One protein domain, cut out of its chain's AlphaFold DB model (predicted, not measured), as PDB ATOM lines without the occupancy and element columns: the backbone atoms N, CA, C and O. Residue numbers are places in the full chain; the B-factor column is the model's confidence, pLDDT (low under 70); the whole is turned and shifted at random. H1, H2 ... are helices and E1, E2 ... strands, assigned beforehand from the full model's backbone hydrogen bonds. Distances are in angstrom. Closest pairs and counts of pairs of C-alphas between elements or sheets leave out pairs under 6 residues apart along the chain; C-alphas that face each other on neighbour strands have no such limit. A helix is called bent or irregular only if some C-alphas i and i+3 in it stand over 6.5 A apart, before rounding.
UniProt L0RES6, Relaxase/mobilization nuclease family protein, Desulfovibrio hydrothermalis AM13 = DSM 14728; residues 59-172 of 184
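What this domain is: This is residues 59 to 172 of the 184 residues of the protein "Relaxase/mobilization nuclease family protein" of Desulfovibrio hydrothermalis AM13 = DSM 14728 (UniProt L0RES6). A twisted sheet of six short strands forms a wall with helices H2 and H3 over one face and its other face bare; H3 covers E3, E4 and E6, while part of the long H2 packs over the E1 to E3 side. H1 folds back along H2 as a helical hairpin, off the sheet. The 114 printed residues include three named helices and six named strands, in the order H1 H2 E1 E2 E3 E4 H3 E5 E6; the sheet's order is E1 E2 E3 E4 E6 E5, antiparallel throughout, and the class is mixed. The whole is compact, with a radius of gyration of the C-alphas of 13.9 A, and spans 41 by 32 by 28 A.

How they stand to each other: E1, residues 111 to 114, E2, 120 to 123, E3, 129 to 132, and E4, 136 to 139, form a meander, each strand the antiparallel neighbour of the one before. N 113 and O 121 are 2.9 A apart, N 122 and O 130 2.8 A, and N 131 and O 138 2.8 A, within hydrogen-bond range. E6, residues 168 to 171, is the antiparallel neighbour of E4, with N 137 and O 169 within hydrogen-bond range at 2.8 A, and of the edge strand E5, residues 162 to 165, with N 163 and O 170 within range at 2.9 A; E5 and E6 form a hairpin. H3, residues 144 to 158, lies over E4 at a height over the sheet of 6.7 A, along the strands at 7 degrees on the local plane; it is only just not over E6, on which 2 of its C-alphas fall. E4, H3 and E5 make a split strand-helix-strand unit, two strands running the same way with E6 between them; its crossover is right-handed. H2, residues 76 to 98, is on the same face, over E2 at a height of 10.3 A. Its residues 84 to 91 alone touch H3, with residues 152 to 157 of H3, at a steep tilt of 56 degrees, opposite ways; the closest C-alphas, of Met 88 and Leu 153, are 6.6 A apart. H1, residues 59 to 70, touches H2 at a shallow tilt of 9 degrees, opposite ways, the closest C-alphas being those of Ile 68 and Lys 79, 5.9 A. In H2 and H3 every O i to N i+4 pair is within hydrogen-bond range; in H1 7 of 8 are.

Where its parts are: H2 measures 33.0 A, from C-alpha 76 at (104.678, 127.809, 112.860) to C-alpha 98 at (129.833, 108.707, 122.351). H3 measures 20.7 A and H1 17.7 A; H1 is neither bent nor irregular, but only just, C-alphas 59 and 62 being 6.5 A apart. E1 measures 10.7 A, and E6 10.3 A, ending at C-alpha 171 at (103.072, 113.430, 124.307).

The domain as a whole: The two C-alphas farthest apart, of Ser 72 and Asn 103, are 41.2 A apart. The printed part has no cut. H2 to E1 is the long link, with 12 residues; residues 98 to 103, of which 98 belongs to H2, stand free. Mean pLDDT of the printed part is 87.8; residues 59 to 60 and 101 to 104 are under 70.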
ATOM      1  N   SER A  59     127.232 124.186 122.571       54.94
ATOM      2  CA  SER A  59     126.716 125.484 123.013       54.94
ATOM      3  C   SER A  59     125.921 126.231 121.935       54.94
ATOM      4  O   SER A  59     125.022 127.002 122.269       54.94
ATOM      5  N   ASN A  60     126.163 125.974 120.644       69.94
ATOM      6  CA  ASN A  60     125.457 126.674 119.567       69.94
ATOM      7  C   ASN A  60     124.050 126.106 119.285       69.94
ATOM      8  O   ASN A  60     123.191 126.823 118.774       69.94
ATOM      9  N   TRP A  61     123.767 124.850 119.651       72.94
ATOM     10  CA  TRP A  61     122.523 124.181 119.254       72.94
ATOM     11  C   TRP A  61     121.293 124.741 119.958       72.94
ATOM     12  O   TRP A  61     120.265 124.958 119.316       72.94
ATOM     13  N   LYS A  62     121.391 125.021 121.264       80.62
ATOM     14  CA  LYS A  62     120.297 125.661 122.014       80.62
ATOM     15  C   LYS A  62     120.021 127.072 121.492       80.62
ATOM     16  O   LYS A  62     118.860 127.448 121.352       80.62
ATOM     17  N   LEU A  63     121.078 127.811 121.144       83.00
ATOM     18  CA  LEU A  63     120.968 129.145 120.559       83.00
ATOM     19  C   LEU A  63     120.277 129.095 119.190       83.00
ATOM     20  O   LEU A  63     119.292 129.798 118.984       83.00
ATOM     21  N   ARG A  64     120.704 128.192 118.298       82.00
ATOM     22  CA  ARG A  64     120.075 127.978 116.983       82.00
ATOM     23  C   ARG A  64     118.606 127.571 117.105       82.00
ATOM     24  O   ARG A  64     117.753 128.101 116.402       82.00
ATOM     25  N   GLN A  65     118.280 126.667 118.030       86.06
ATOM     26  CA  GLN A  65     116.888 126.288 118.302       86.06
ATOM     27  C   GLN A  65     116.057 127.465 118.830       86.06
ATOM     28  O   GLN A  65     114.877 127.561 118.502       86.06
ATOM     29  N   SER A  66     116.650 128.344 119.644       81.44
ATOM     30  CA  SER A  66     115.995 129.564 120.125       81.44
ATOM     31  C   SER A  66     115.734 130.546 118.983       81.44
ATOM     32  O   SER A  66     114.605 131.000 118.819       81.44
ATOM     33  N   GLN A  67     116.731 130.785 118.126       87.12
ATOM     34  CA  GLN A  67     116.600 131.637 116.940       87.12
ATOM     35  C   GLN A  67     115.451 131.168 116.041       87.12
ATOM     36  O   GLN A  67     114.571 131.959 115.725       87.12
ATOM     37  N   ILE A  68     115.366 129.864 115.746       85.44
ATOM     38  CA  ILE A  68     114.260 129.295 114.950       85.44
ATOM     39  C   ILE A  68     112.892 129.540 115.611       85.44
ATOM     40  O   ILE A  68     111.890 129.743 114.925       85.44
ATOM     41  N   ARG A  69     112.809 129.509 116.948       85.94
ATOM     42  CA  ARG A  69     111.549 129.781 117.663       85.94
ATOM     43  C   ARG A  69     111.149 131.251 117.562       85.94
ATOM     44  O   ARG A  69     109.965 131.527 117.355       85.94
ATOM     45  N   MET A  70     112.116 132.154 117.701       84.31
ATOM     46  CA  MET A  70     111.893 133.600 117.771       84.31
ATOM     47  C   MET A  70     111.756 134.269 116.403       84.31
ATOM     48  O   MET A  70     111.167 135.339 116.321       84.31
ATOM     49  N   ASP A  71     112.229 133.631 115.336       83.88
ATOM     50  CA  ASP A  71     112.164 134.165 113.975       83.88
ATOM     51  C   ASP A  71     110.715 134.444 113.541       83.88
ATOM     52  O   ASP A  71     109.922 133.526 113.338       83.88
ATOM     53  N   SER A  72     110.328 135.711 113.426       81.75
ATOM     54  CA  SER A  72     108.965 136.111 113.062       81.75
ATOM     55  C   SER A  72     108.637 135.875 111.586       81.75
ATOM     56  O   SER A  72     107.458 135.813 111.243       81.75
ATOM     57  N   SER A  73     109.644 135.692 110.725       88.00
ATOM     58  CA  SER A  73     109.449 135.464 109.289       88.00
ATOM     59  C   SER A  73     108.935 134.055 108.972       88.00
ATOM     60  O   SER A  73     108.345 133.820 107.916       88.00
ATOM     61  N   LEU A  74     109.121 133.109 109.899       85.88
ATOM     62  CA  LEU A  74     108.762 131.709 109.709       85.88
ATOM     63  C   LEU A  74     107.361 131.394 110.234       85.88
ATOM     64  O   LEU A  74     107.014 131.655 111.390       85.88
ATOM     65  N   VAL A  75     106.577 130.688 109.419       89.06
ATOM     66  CA  VAL A  75     105.293 130.134 109.852       89.06
ATOM     67  C   VAL A  75     105.536 129.028 110.881       89.06
ATOM     68  O   VAL A  75     106.513 128.279 110.804       89.06
ATOM     69  N   TRP A  76     104.611 128.856 111.830       83.88
ATOM     70  CA  TRP A  76     104.678 127.809 112.860       83.88
ATOM     71  C   TRP A  76     105.043 126.416 112.311       83.88
ATOM     72  O   TRP A  76     105.858 125.701 112.900       83.88
ATOM     73  N   LYS A  77     104.477 126.033 111.157       86.62
ATOM     74  CA  LYS A  77     104.771 124.748 110.501       86.62
ATOM     75  C   LYS A  77     106.238 124.630 110.080       86.62
ATOM     76  O   LYS A  77     106.819 123.556 110.226       86.62
ATOM     77  N   ASP A  78     106.842 125.709 109.593       87.44
ATOM     78  CA  ASP A  78     108.243 125.737 109.168       87.44
ATOM     79  C   ASP A  78     109.189 125.696 110.362       87.44
ATOM     80  O   ASP A  78     110.091 124.855 110.395       87.44
ATOM     81  N   LYS A  79     108.894 126.480 111.406       89.88
ATOM     82  CA  LYS A  79     109.617 126.420 112.686       89.88
ATOM     83  C   LYS A  79     109.651 125.006 113.243       89.88
ATOM     84  O   LYS A  79     110.704 124.505 113.624       89.88
ATOM     85  N   ARG A  80     108.497 124.334 113.260       90.00
ATOM     86  CA  ARG A  80     108.370 122.964 113.768       90.00
ATOM     87  C   ARG A  80     109.277 121.989 113.013       90.00
ATOM     88  O   ARG A  80     109.998 121.226 113.652       90.00
ATOM     89  N   LYS A  81     109.270 122.041 111.675       91.06
ATOM     90  CA  LYS A  81     110.129 121.201 110.820       91.06
ATOM     91  C   LYS A  81     111.608 121.441 111.118       91.06
ATOM     92  O   LYS A  81     112.346 120.491 111.366       91.06
ATOM     93  N   LEU A  82     112.022 122.707 111.154       91.31
ATOM     94  CA  LEU A  82     113.409 123.090 111.416       91.31
ATOM     95  C   LEU A  82     113.870 122.668 112.815       91.31
ATOM     96  O   LEU A  82     114.976 122.158 112.965       91.31
ATOM     97  N   ILE A  83     113.013 122.802 113.830       91.88
ATOM     98  CA  ILE A  83     113.307 122.334 115.192       91.88
ATOM     99  C   ILE A  83     113.508 120.816 115.219       91.88
ATOM    100  O   ILE A  83     114.426 120.340 115.890       91.88
ATOM    101  N   SER A  84     112.672 120.060 114.504       93.31
ATOM    102  CA  SER A  84     112.792 118.602 114.412       93.31
ATOM    103  C   SER A  84     114.128 118.193 113.788       93.31
ATOM    104  O   SER A  84     114.905 117.448 114.390       93.31
ATOM    105  N   ILE A  85     114.463 118.786 112.635       91.62
ATOM    106  CA  ILE A  85     115.733 118.558 111.932       91.62
ATOM    107  C   ILE A  85     116.922 118.927 112.827       91.62
ATOM    108  O   ILE A  85     117.826 118.113 112.997       91.62
ATOM    109  N   ALA A  86     116.900 120.097 113.468       91.56
ATOM    110  CA  ALA A  86     117.972 120.536 114.358       91.56
ATOM    111  C   ALA A  86     118.192 119.570 115.535       91.56
ATOM    112  O   ALA A  86     119.329 119.273 115.892       91.56
ATOM    113  N   LYS A  87     117.117 119.041 116.133       91.81
ATOM    114  CA  LYS A  87     117.213 118.059 117.226       91.81
ATOM    115  C   LYS A  87     117.728 116.702 116.762       91.81
ATOM    116  O   LYS A  87     118.446 116.051 117.524       91.81
ATOM    117  N   MET A  88     117.390 116.289 115.542       91.75
ATOM    118  CA  MET A  88     117.915 115.060 114.947       91.75
ATOM    119  C   MET A  88     119.412 115.182 114.638       91.75
ATOM    120  O   MET A  88     120.184 114.303 115.006       91.75
ATOM    121  N   LEU A  89     119.848 116.306 114.063       89.81
ATOM    122  CA  LEU A  89     121.274 116.587 113.841       89.81
ATOM    123  C   LEU A  89     122.053 116.625 115.160       89.81
ATOM    124  O   LEU A  89     123.147 116.074 115.262       89.81
ATOM    125  N   GLN A  90     121.457 117.197 116.208       89.69
ATOM    126  CA  GLN A  90     122.036 117.154 117.545       89.69
ATOM    127  C   GLN A  90     122.178 115.710 118.064       89.69
ATOM    128  O   GLN A  90     123.188 115.379 118.680       89.69
ATOM    129  N   LEU A  91     121.184 114.837 117.837       90.12
ATOM    130  CA  LEU A  91     121.273 113.420 118.222       90.12
ATOM    131  C   LEU A  91     122.423 112.718 117.497       90.12
ATOM    132  O   LEU A  91     123.183 111.986 118.127       90.12
ATOM    133  N   GLN A  92     122.577 112.986 116.202       88.88
ATOM    134  CA  GLN A  92     123.656 112.438 115.386       88.88
ATOM    135  C   GLN A  92     125.035 112.891 115.887       88.88
ATOM    136  O   GLN A  92     125.925 112.062 116.075       88.88
ATOM    137  N   ALA A  93     125.205 114.186 116.170       85.75
ATOM    138  CA  ALA A  93     126.459 114.724 116.697       85.75
ATOM    139  C   ALA A  93     126.814 114.137 118.074       85.75
ATOM    140  O   ALA A  93     127.980 113.876 118.364       85.75
ATOM    141  N   GLU A  94     125.821 113.908 118.934       87.38
ATOM    142  CA  GLU A  94     126.040 113.272 120.235       87.38
ATOM    143  C   GLU A  94     126.393 111.785 120.121       87.38
ATOM    144  O   GLU A  94     127.253 111.316 120.865       87.38
ATOM    145  N   GLU A  95     125.785 111.038 119.194       85.31
ATOM    146  CA  GLU A  95     126.190 109.649 118.930       85.31
ATOM    147  C   GLU A  95     127.616 109.563 118.388       85.31
ATOM    148  O   GLU A  95     128.382 108.711 118.839       85.31
ATOM    149  N   ALA A  96     128.000 110.482 117.499       83.06
ATOM    150  CA  ALA A  96     129.361 110.551 116.979       83.06
ATOM    151  C   ALA A  96     130.401 110.775 118.090       83.06
ATOM    152  O   ALA A  96     131.482 110.195 118.033       83.06
ATOM    153  N   LYS A  97     130.062 111.560 119.125       83.56
ATOM    154  CA  LYS A  97     130.930 111.796 120.294       83.56
ATOM    155  C   LYS A  97     130.992 110.608 121.259       83.56
ATOM    156  O   LYS A  97     132.012 110.411 121.907       83.56
ATOM    157  N   ARG A  98     129.908 109.836 121.399       79.81
ATOM    158  CA  ARG A  98     129.833 108.707 122.351       79.81
ATOM    159  C   ARG A  98     130.535 107.447 121.866       79.81
ATOM    160  O   ARG A  98     130.935 106.629 122.686       79.81
ATOM    161  N   SER A  99     130.628 107.250 120.556       72.75
ATOM    162  CA  SER A  99     131.240 106.057 119.985       72.75
ATOM    163  C   SER A  99     132.091 106.433 118.784       72.75
ATOM    164  O   SER A  99     131.582 107.025 117.836       72.75
ATOM    165  N   ASN A 100     133.372 106.062 118.808       70.06
ATOM    166  CA  ASN A 100     134.264 106.176 117.649       70.06
ATOM    167  C   ASN A 100     134.037 105.063 116.616       70.06
ATOM    168  O   ASN A 100     134.500 105.184 115.488       70.06
ATOM    169  N   ASP A 101     133.299 104.010 116.977       69.88
ATOM    170  CA  ASP A 101     133.023 102.881 116.096       69.88
ATOM    171  C   ASP A 101     131.850 103.191 115.156       69.88
ATOM    172  O   ASP A 101     130.689 103.290 115.566       69.88
ATOM    173  N   THR A 102     132.159 103.325 113.868       68.00
ATOM    174  CA  THR A 102     131.205 103.626 112.795       68.00
ATOM    175  C   THR A 102     130.103 102.571 112.662       68.00
ATOM    176  O   THR A 102     129.007 102.893 112.203       68.00
ATOM    177  N   ASN A 103     130.343 101.326 113.092       66.50
ATOM    178  CA  ASN A 103     129.349 100.252 113.013       66.50
ATOM    179  C   ASN A 103     128.286 100.332 114.115       66.50
ATOM    180  O   ASN A 103     127.179  99.833 113.929       66.50
ATOM    181  N   LYS A 104     128.578 101.006 115.235       68.62
ATOM    182  CA  LYS A 104     127.621 101.207 116.339       68.62
ATOM    183  C   LYS A 104     126.796 102.488 116.193       68.62
ATOM    184  O   LYS A 104     125.815 102.680 116.913       68.62
ATOM    185  N   ARG A 105     127.167 103.370 115.257       76.25
ATOM    186  CA  ARG A 105     126.462 104.630 114.982       76.25
ATOM    187  C   ARG A 105     125.210 104.365 114.150       76.25
ATOM    188  O   ARG A 105     125.256 104.251 112.929       76.25
ATOM    189  N   SER A 106     124.076 104.308 114.835       72.44
ATOM    190  CA  SER A 106     122.751 104.145 114.225       72.44
ATOM    191  C   SER A 106     122.316 105.376 113.424       72.44
ATOM    192  O   SER A 106     121.544 105.268 112.473       72.44
ATOM    193  N   LEU A 107     122.820 106.549 113.817       77.25
ATOM    194  CA  LEU A 107     122.500 107.839 113.213       77.25
ATOM    195  C   LEU A 107     123.521 108.310 112.163       77.25
ATOM    196  O   LEU A 107     123.451 109.456 111.718       77.25
ATOM    197  N   ASP A 108     124.481 107.474 111.763       76.81
ATOM    198  CA  ASP A 108     125.417 107.852 110.705       76.81
ATOM    199  C   ASP A 108     124.721 107.855 109.332       76.81
ATOM    200  O   ASP A 108     123.952 106.949 109.008       76.81
ATOM    201  N   LYS A 109     124.986 108.888 108.523       80.44
ATOM    202  CA  LYS A 109     124.402 109.086 107.178       80.44
ATOM    203  C   LYS A 109     122.862 109.108 107.113       80.44
ATOM    204  O   LYS A 109     122.281 108.661 106.123       80.44
ATOM    205  N   ILE A 110     122.179 109.651 108.125       87.38
ATOM    206  CA  ILE A 110     120.723 109.864 108.042       87.38
ATOM    207  C   ILE A 110     120.403 110.806 106.890       87.38
ATOM    208  O   ILE A 110     120.971 111.893 106.774       87.38
ATOM    209  N   THR A 111     119.409 110.426 106.099       90.75
ATOM    210  CA  THR A 111     118.786 111.334 105.139       90.75
ATOM    211  C   THR A 111     117.406 111.724 105.637       90.75
ATOM    212  O   THR A 111     116.735 110.964 106.337       90.75
ATOM    213  N   TRP A 112     116.970 112.932 105.303       93.69
ATOM    214  CA  TRP A 112     115.632 113.393 105.640       93.69
ATOM    215  C   TRP A 112     114.989 114.113 104.466       93.69
ATOM    216  O   TRP A 112     115.663 114.679 103.603       93.69
ATOM    217  N   ARG A 113     113.660 114.070 104.432       92.62
ATOM    218  CA  ARG A 113     112.829 114.792 103.468       92.62
ATOM    219  C   ARG A 113     111.567 115.309 104.141       92.62
ATOM    220  O   ARG A 113     111.122 114.757 105.142       92.62
ATOM    221  N   VAL A 114     110.978 116.346 103.562       92.19
ATOM    222  CA  VAL A 114     109.688 116.887 103.998       92.19
ATOM    223  C   VAL A 114     108.615 116.413 103.020       92.19
ATOM    224  O   VAL A 114     108.796 116.532 101.808       92.19
ATOM    225  N   ASP A 115     107.530 115.829 103.532       89.31
ATOM    226  CA  ASP A 115     106.388 115.427 102.706       89.31
ATOM    227  C   ASP A 115     105.535 116.642 102.280       89.31
ATOM    228  O   ASP A 115     105.704 117.757 102.777       89.31
ATOM    229  N   SER A 116     104.592 116.442 101.356       85.12
ATOM    230  CA  SER A 116     103.678 117.505 100.902       85.12
ATOM    231  C   SER A 116     102.770 118.049 102.013       85.12
ATOM    232  O   SER A 116     102.219 119.138 101.880       85.12
ATOM    233  N   SER A 117     102.625 117.308 103.113       85.00
ATOM    234  CA  SER A 117     101.847 117.702 104.291       85.00
ATOM    235  C   SER A 117     102.678 118.499 105.309       85.00
ATOM    236  O   SER A 117     102.122 119.043 106.265       85.00
ATOM    237  N   GLY A 118     103.995 118.610 105.108       85.75
ATOM    238  CA  GLY A 118     104.914 119.293 106.015       85.75
ATOM    239  C   GLY A 118     105.398 118.442 107.195       85.75
ATOM    240  O   GLY A 118     105.825 119.003 108.207       85.75
ATOM    241  N   ASN A 119     105.331 117.116 107.096       92.81
ATOM    242  CA  ASN A 119     105.928 116.189 108.058       92.81
ATOM    243  C   ASN A 119     107.357 115.851 107.640       92.81
ATOM    244  O   ASN A 119     107.663 115.766 106.447       92.81
ATOM    245  N   VAL A 120     108.229 115.639 108.622       95.06
ATOM    246  CA  VAL A 120     109.630 115.295 108.364       95.06
ATOM    247  C   VAL A 120     109.780 113.783 108.409       95.06
ATOM    248  O   VAL A 120     109.346 113.139 109.358       95.06
ATOM    249  N   LEU A 121     110.379 113.209 107.375       95.94
ATOM    250  CA  LEU A 121     110.638 111.783 107.272       95.94
ATOM    251  C   LEU A 121     112.143 111.549 107.236       95.94
ATOM    252  O   LEU A 121     112.817 112.046 106.335       95.94
ATOM    253  N   TYR A 122     112.634 110.781 108.198       95.31
ATOM    254  CA  TYR A 122     114.025 110.382 108.349       95.31
ATOM    255  C   TYR A 122     114.195 108.937 107.888       95.31
ATOM    256  O   TYR A 122     113.460 108.057 108.337       95.31
ATOM    257  N   SER A 123     115.178 108.700 107.029       94.12
ATOM    258  CA  SER A 123     115.597 107.366 106.605       94.12
ATOM    259  C   SER A 123     116.926 107.029 107.272       94.12
ATOM    260  O   SER A 123     117.892 107.794 107.168       94.12
ATOM    261  N   LEU A 124     116.957 105.898 107.972       91.75
ATOM    262  CA  LEU A 124     118.125 105.407 108.698       91.75
ATOM    263  C   LEU A 124     118.962 104.474 107.819       91.75
ATOM    264  O   LEU A 124     118.461 103.882 106.863       91.75
ATOM    265  N   LYS A 125     120.235 104.294 108.180       87.69
ATOM    266  CA  LYS A 125     121.156 103.375 107.491       87.69
ATOM    267  C   LYS A 125     120.691 101.913 107.541       87.69
ATOM    268  O   LYS A 125     120.953 101.160 106.612       87.69
ATOM    269  N   SER A 126     119.978 101.530 108.599       86.25
ATOM    270  CA  SER A 126     119.347 100.214 108.767       86.25
ATOM    271  C   SER A 126     118.201  99.946 107.781       86.25
ATOM    272  O   SER A 126     117.701  98.828 107.723       86.25
ATOM    273  N   GLY A 127     117.751 100.957 107.028       88.38
ATOM    274  CA  GLY A 127     116.583 100.879 106.147       88.38
ATOM    275  C   GLY A 127     115.259 101.210 106.842       88.38
ATOM    276  O   GLY A 127     114.255 101.439 106.167       88.38
ATOM    277  N   GLY A 128     115.239 101.302 108.176       92.44
ATOM    278  CA  GLY A 128     114.078 101.781 108.919       92.44
ATOM    279  C   GLY A 128     113.847 103.283 108.768       92.44
ATOM    280  O   GLY A 128     114.720 104.054 108.361       92.44
ATOM    281  N   MET A 129     112.631 103.707 109.109       94.69
ATOM    282  CA  MET A 129     112.194 105.089 108.959       94.69
ATOM    283  C   MET A 129     111.637 105.631 110.267       94.69
ATOM    284  O   MET A 129     111.014 104.907 111.044       94.69
ATOM    285  N   VAL A 130     111.822 106.933 110.473       96.25
ATOM    286  CA  VAL A 130     111.201 107.694 111.561       96.25
ATOM    287  C   VAL A 130     110.475 108.884 110.948       96.25
ATOM    288  O   VAL A 130     111.068 109.656 110.200       96.25
ATOM    289  N   LYS A 131     109.185 109.044 111.237       96.00
ATOM    290  CA  LYS A 131     108.357 110.139 110.716       96.00
ATOM    291  C   LYS A 131     107.900 111.037 111.853       96.00
ATOM    292  O   LYS A 131     107.249 110.567 112.778       96.00
ATOM    293  N   ASP A 132     108.184 112.326 111.751       95.44
ATOM    294  CA  ASP A 132     107.691 113.344 112.669       95.44
ATOM    295  C   ASP A 132     106.476 114.071 112.081       95.44
ATOM    296  O   ASP A 132     106.598 114.876 111.150       95.44
ATOM    297  N   ASN A 133     105.301 113.799 112.656       92.62
ATOM    298  CA  ASN A 133     104.056 114.508 112.358       92.62
ATOM    299  C   ASN A 133     103.864 115.751 113.242       92.62
ATOM    300  O   ASN A 133     102.934 116.526 113.021       92.62
ATOM    301  N   GLY A 134     104.751 115.965 114.217       87.25
ATOM    302  CA  GLY A 134     104.852 117.109 115.115       87.25
ATOM    303  C   GLY A 134     104.060 117.012 116.415       87.25
ATOM    304  O   GLY A 134     104.488 117.591 117.409       87.25
ATOM    305  N   ASP A 135     102.942 116.294 116.439       89.56
ATOM    306  CA  ASP A 135     102.229 115.878 117.659       89.56
ATOM    307  C   ASP A 135     102.546 114.421 118.036       89.56
ATOM    308  O   ASP A 135     102.535 114.050 119.215       89.56
ATOM    309  N   LYS A 136     102.874 113.615 117.022       94.69
ATOM    310  CA  LYS A 136     103.271 112.216 117.127       94.69
ATOM    311  C   LYS A 136     104.499 111.923 116.274       94.69
ATOM    312  O   LYS A 136     104.711 112.547 115.234       94.69
ATOM    313  N   ILE A 137     105.262 110.922 116.689       96.31
ATOM    314  CA  ILE A 137     106.381 110.361 115.933       96.31
ATOM    315  C   ILE A 137     106.078 108.894 115.640       96.31
ATOM    316  O   ILE A 137     105.742 108.139 116.547       96.31
ATOM    317  N   PHE A 138     106.213 108.499 114.382       96.50
ATOM    318  CA  PHE A 138     106.044 107.125 113.922       96.50
ATOM    319  C   PHE A 138     107.402 106.511 113.614       96.50
ATOM    320  O   PHE A 138     108.319 107.217 113.192       96.50
ATOM    321  N   PHE A 139     107.516 105.198 113.758       96.31
ATOM    322  CA  PHE A 139     108.714 104.461 113.371       96.31
ATOM    323  C   PHE A 139     108.376 103.133 112.690       96.31
ATOM    324  O   PHE A 139     107.266 102.613 112.818       96.31
ATOM    325  N   SER A 140     109.332 102.586 111.942       95.06
ATOM    326  CA  SER A 140     109.213 101.251 111.348       95.06
ATOM    327  C   SER A 140     109.257 100.166 112.432       95.06
ATOM    328  O   SER A 140     110.239 100.070 113.159       95.06
ATOM    329  N   ILE A 141     108.220  99.324 112.517       92.06
ATOM    330  CA  ILE A 141     108.100  98.255 113.536       92.06
ATOM    331  C   ILE A 141     109.219  97.219 113.409       92.06
ATOM    332  O   ILE A 141     109.757  96.762 114.412       92.06
ATOM    333  N   ASN A 142     109.588  96.886 112.172       89.62
ATOM    334  CA  ASN A 142     110.543  95.821 111.868       89.62
ATOM    335  C   ASN A 142     112.008  96.249 112.050       89.62
ATOM    336  O   ASN A 142     112.903  95.464 111.757       89.62
ATOM    337  N   ASP A 143     112.263  97.481 112.507       91.06
ATOM    338  CA  ASP A 143     113.613  97.973 112.771       91.06
ATOM    339  C   ASP A 143     113.752  98.450 114.231       91.06
ATOM    340  O   ASP A 143     113.254  99.527 114.590       91.06
ATOM    341  N   PRO A 144     114.466  97.696 115.091       91.00
ATOM    342  CA  PRO A 144     114.693  98.095 116.478       91.00
ATOM    343  C   PRO A 144     115.503  99.395 116.580       91.00
ATOM    344  O   PRO A 144     115.321 100.170 117.523       91.00
ATOM    345  N   THR A 145     116.345  99.683 115.586       91.31
ATOM    346  CA  THR A 145     117.122 100.922 115.509       91.31
ATOM    347  C   THR A 145     116.189 102.116 115.351       91.31
ATOM    348  O   THR A 145     116.304 103.099 116.085       91.31
ATOM    349  N   ALA A 146     115.199 102.004 114.460       93.25
ATOM    350  CA  ALA A 146     114.194 103.040 114.245       93.25
ATOM    351  C   ALA A 146     113.409 103.358 115.519       93.25
ATOM    352  O   ALA A 146     113.197 104.534 115.823       93.25
ATOM    353  N   LYS A 147     113.055 102.338 116.309       93.81
ATOM    354  CA  LYS A 147     112.400 102.528 117.611       93.81
ATOM    355  C   LYS A 147     113.268 103.340 118.574       93.81
ATOM    356  O   LYS A 147     112.807 104.345 119.112       93.81
ATOM    357  N   ILE A 148     114.533 102.955 118.757       92.44
ATOM    358  CA  ILE A 148     115.458 103.648 119.671       92.44
ATOM    359  C   ILE A 148     115.645 105.110 119.247       92.44
ATOM    360  O   ILE A 148     115.614 106.021 120.079       92.44
ATOM    361  N   VAL A 149     115.827 105.350 117.948       93.44
ATOM    362  CA  VAL A 149     115.988 106.701 117.401       93.44
ATOM    363  C   VAL A 149     114.720 107.531 117.600       93.44
ATOM    364  O   VAL A 149     114.804 108.673 118.058       93.44
ATOM    365  N   ALA A 150     113.548 106.960 117.321       95.00
ATOM    366  CA  ALA A 150     112.266 107.625 117.518       95.00
ATOM    367  C   ALA A 150     112.026 107.990 118.986       95.00
ATOM    368  O   ALA A 150     111.601 109.107 119.272       95.00
ATOM    369  N   GLU A 151     112.363 107.107 119.929       94.06
ATOM    370  CA  GLU A 151     112.272 107.392 121.363       94.06
ATOM    371  C   GLU A 151     113.201 108.536 121.786       94.06
ATOM    372  O   GLU A 151     112.779 109.452 122.499       94.06
ATOM    373  N   LYS A 152     114.461 108.524 121.330       93.88
ATOM    374  CA  LYS A 152     115.419 109.608 121.600       93.88
ATOM    375  C   LYS A 152     114.917 110.944 121.047       93.88
ATOM    376  O   LYS A 152     114.981 111.960 121.745       93.88
ATOM    377  N   LEU A 153     114.392 110.947 119.821       94.12
ATOM    378  CA  LEU A 153     113.827 112.137 119.188       94.12
ATOM    379  C   LEU A 153     112.578 112.621 119.936       94.12
ATOM    380  O   LEU A 153     112.479 113.807 120.256       94.12
ATOM    381  N   ALA A 154     111.671 111.715 120.297       94.81
ATOM    382  CA  ALA A 154     110.447 112.027 121.027       94.81
ATOM    383  C   ALA A 154     110.726 112.639 122.400       94.81
ATOM    384  O   ALA A 154     110.119 113.654 122.742       94.81
ATOM    385  N   LYS A 155     111.701 112.113 123.153       93.06
ATOM    386  CA  LYS A 155     112.128 112.707 124.434       93.06
ATOM    387  C   LYS A 155     112.585 114.158 124.268       93.06
ATOM    388  O   LYS A 155     112.299 114.999 125.116       93.06
ATOM    389  N   ARG A 156     113.248 114.487 123.153       91.56
ATOM    390  CA  ARG A 156     113.655 115.869 122.845       91.56
ATOM    391  C   ARG A 156     112.508 116.730 122.350       91.56
ATOM    392  O   ARG A 156     112.494 117.930 122.624       91.56
ATOM    393  N   MET A 157     111.585 116.169 121.579       91.19
ATOM    394  CA  MET A 157     110.460 116.903 120.997       91.19
ATOM    395  C   MET A 157     109.371 117.201 122.024       91.19
ATOM    396  O   MET A 157     108.962 118.353 122.155       91.19
ATOM    397  N   PHE A 158     108.954 116.192 122.784       90.38
ATOM    398  CA  PHE A 158     107.794 116.238 123.674       90.38
ATOM    399  C   PHE A 158     108.155 116.377 125.162       90.38
ATOM    400  O   PHE A 158     107.294 116.746 125.971       90.38
ATOM    401  N   GLY A 159     109.421 116.134 125.519       87.19
ATOM    402  CA  GLY A 159     109.912 116.088 126.897       87.19
ATOM    403  C   GLY A 159     109.864 114.674 127.486       87.19
ATOM    404  O   GLY A 159     109.718 113.695 126.762       87.19
ATOM    405  N   ALA A 160     109.972 114.558 128.811       85.75
ATOM    406  CA  ALA A 160     110.012 113.263 129.503       85.75
ATOM    407  C   ALA A 160     108.683 112.477 129.447       85.75
ATOM    408  O   ALA A 160     108.684 111.252 129.512       85.75
ATOM    409  N   ASN A 161     107.554 113.173 129.290       87.12
ATOM    410  CA  ASN A 161     106.215 112.578 129.342       87.12
ATOM    411  C   ASN A 161     105.778 112.058 127.966       87.12
ATOM    412  O   ASN A 161     104.909 112.647 127.315       87.12
ATOM    413  N   ILE A 162     106.392 110.965 127.517       91.56
ATOM    414  CA  ILE A 162     106.029 110.277 126.273       91.56
ATOM    415  C   ILE A 162     105.301 108.965 126.560       91.56
ATOM    416  O   ILE A 162     105.615 108.262 127.515       91.56
ATOM    417  N   LYS A 163     104.330 108.631 125.711       92.62
ATOM    418  CA  LYS A 163     103.683 107.318 125.673       92.62
ATOM    419  C   LYS A 163     103.923 106.680 124.316       92.62
ATOM    420  O   LYS A 163     103.892 107.365 123.296       92.62
ATOM    421  N   ILE A 164     104.141 105.371 124.327       93.06
ATOM    422  CA  ILE A 164     104.334 104.559 123.127       93.06
ATOM    423  C   ILE A 164     103.103 103.666 122.978       93.06
ATOM    424  O   ILE A 164     102.716 102.989 123.929       93.06
ATOM    425  N   LYS A 165     102.467 103.683 121.806       93.25
ATOM    426  CA  LYS A 165     101.359 102.784 121.454       93.25
ATOM    427  C   LYS A 165     101.656 102.175 120.090       93.25
ATOM    428  O   LYS A 165     101.576 102.867 119.079       93.25
ATOM    429  N   GLY A 166     102.003 100.890 120.066       91.75
ATOM    430  CA  GLY A 166     102.439 100.224 118.836       91.75
ATOM    431  C   GLY A 166     103.681 100.902 118.253       91.75
ATOM    432  O   GLY A 166     104.727 100.931 118.899       91.75
ATOM    433  N   ASN A 167     103.543 101.472 117.056       94.94
ATOM    434  CA  ASN A 167     104.602 102.173 116.325       94.94
ATOM    435  C   ASN A 167     104.531 103.706 116.413       94.94
ATOM    436  O   ASN A 167     105.240 104.397 115.679       94.94
ATOM    437  N   GLU A 168     103.668 104.236 117.280       95.38
ATOM    438  CA  GLU A 168     103.484 105.670 117.493       95.38
ATOM    439  C   GLU A 168     103.997 106.090 118.873       95.38
ATOM    440  O   GLU A 168     103.741 105.428 119.883       95.38
ATOM    441  N   ILE A 169     104.652 107.247 118.931       95.44
ATOM    442  CA  ILE A 169     105.075 107.919 120.157       95.44
ATOM    443  C   ILE A 169     104.404 109.285 120.211       95.44
ATOM    444  O   ILE A 169     104.499 110.065 119.267       95.44
ATOM    445  N   TYR A 170     103.746 109.599 121.320       93.75
ATOM    446  CA  TYR A 170     103.030 110.861 121.491       93.75
ATOM    447  C   TYR A 170     103.237 111.434 122.888       93.75
ATOM    448  O   TYR A 170     103.594 110.731 123.841       93.75
ATOM    449  N   ARG A 171     103.011 112.742 123.017       90.44
ATOM    450  CA  ARG A 171     103.072 113.430 124.307       90.44
ATOM    451  C   ARG A 171     101.885 113.021 125.172       90.44
ATOM    452  O   ARG A 171     100.736 113.151 124.757       90.44
ATOM    453  N   MET A 172     102.149 112.593 126.401       84.19
ATOM    454  CA  MET A 172     101.087 112.399 127.380       84.19
ATOM    455  C   MET A 172     100.546 113.771 127.791       84.19
ATOM    456  O   MET A 172     101.259 114.575 128.395       84.19
TER     457      MET A 172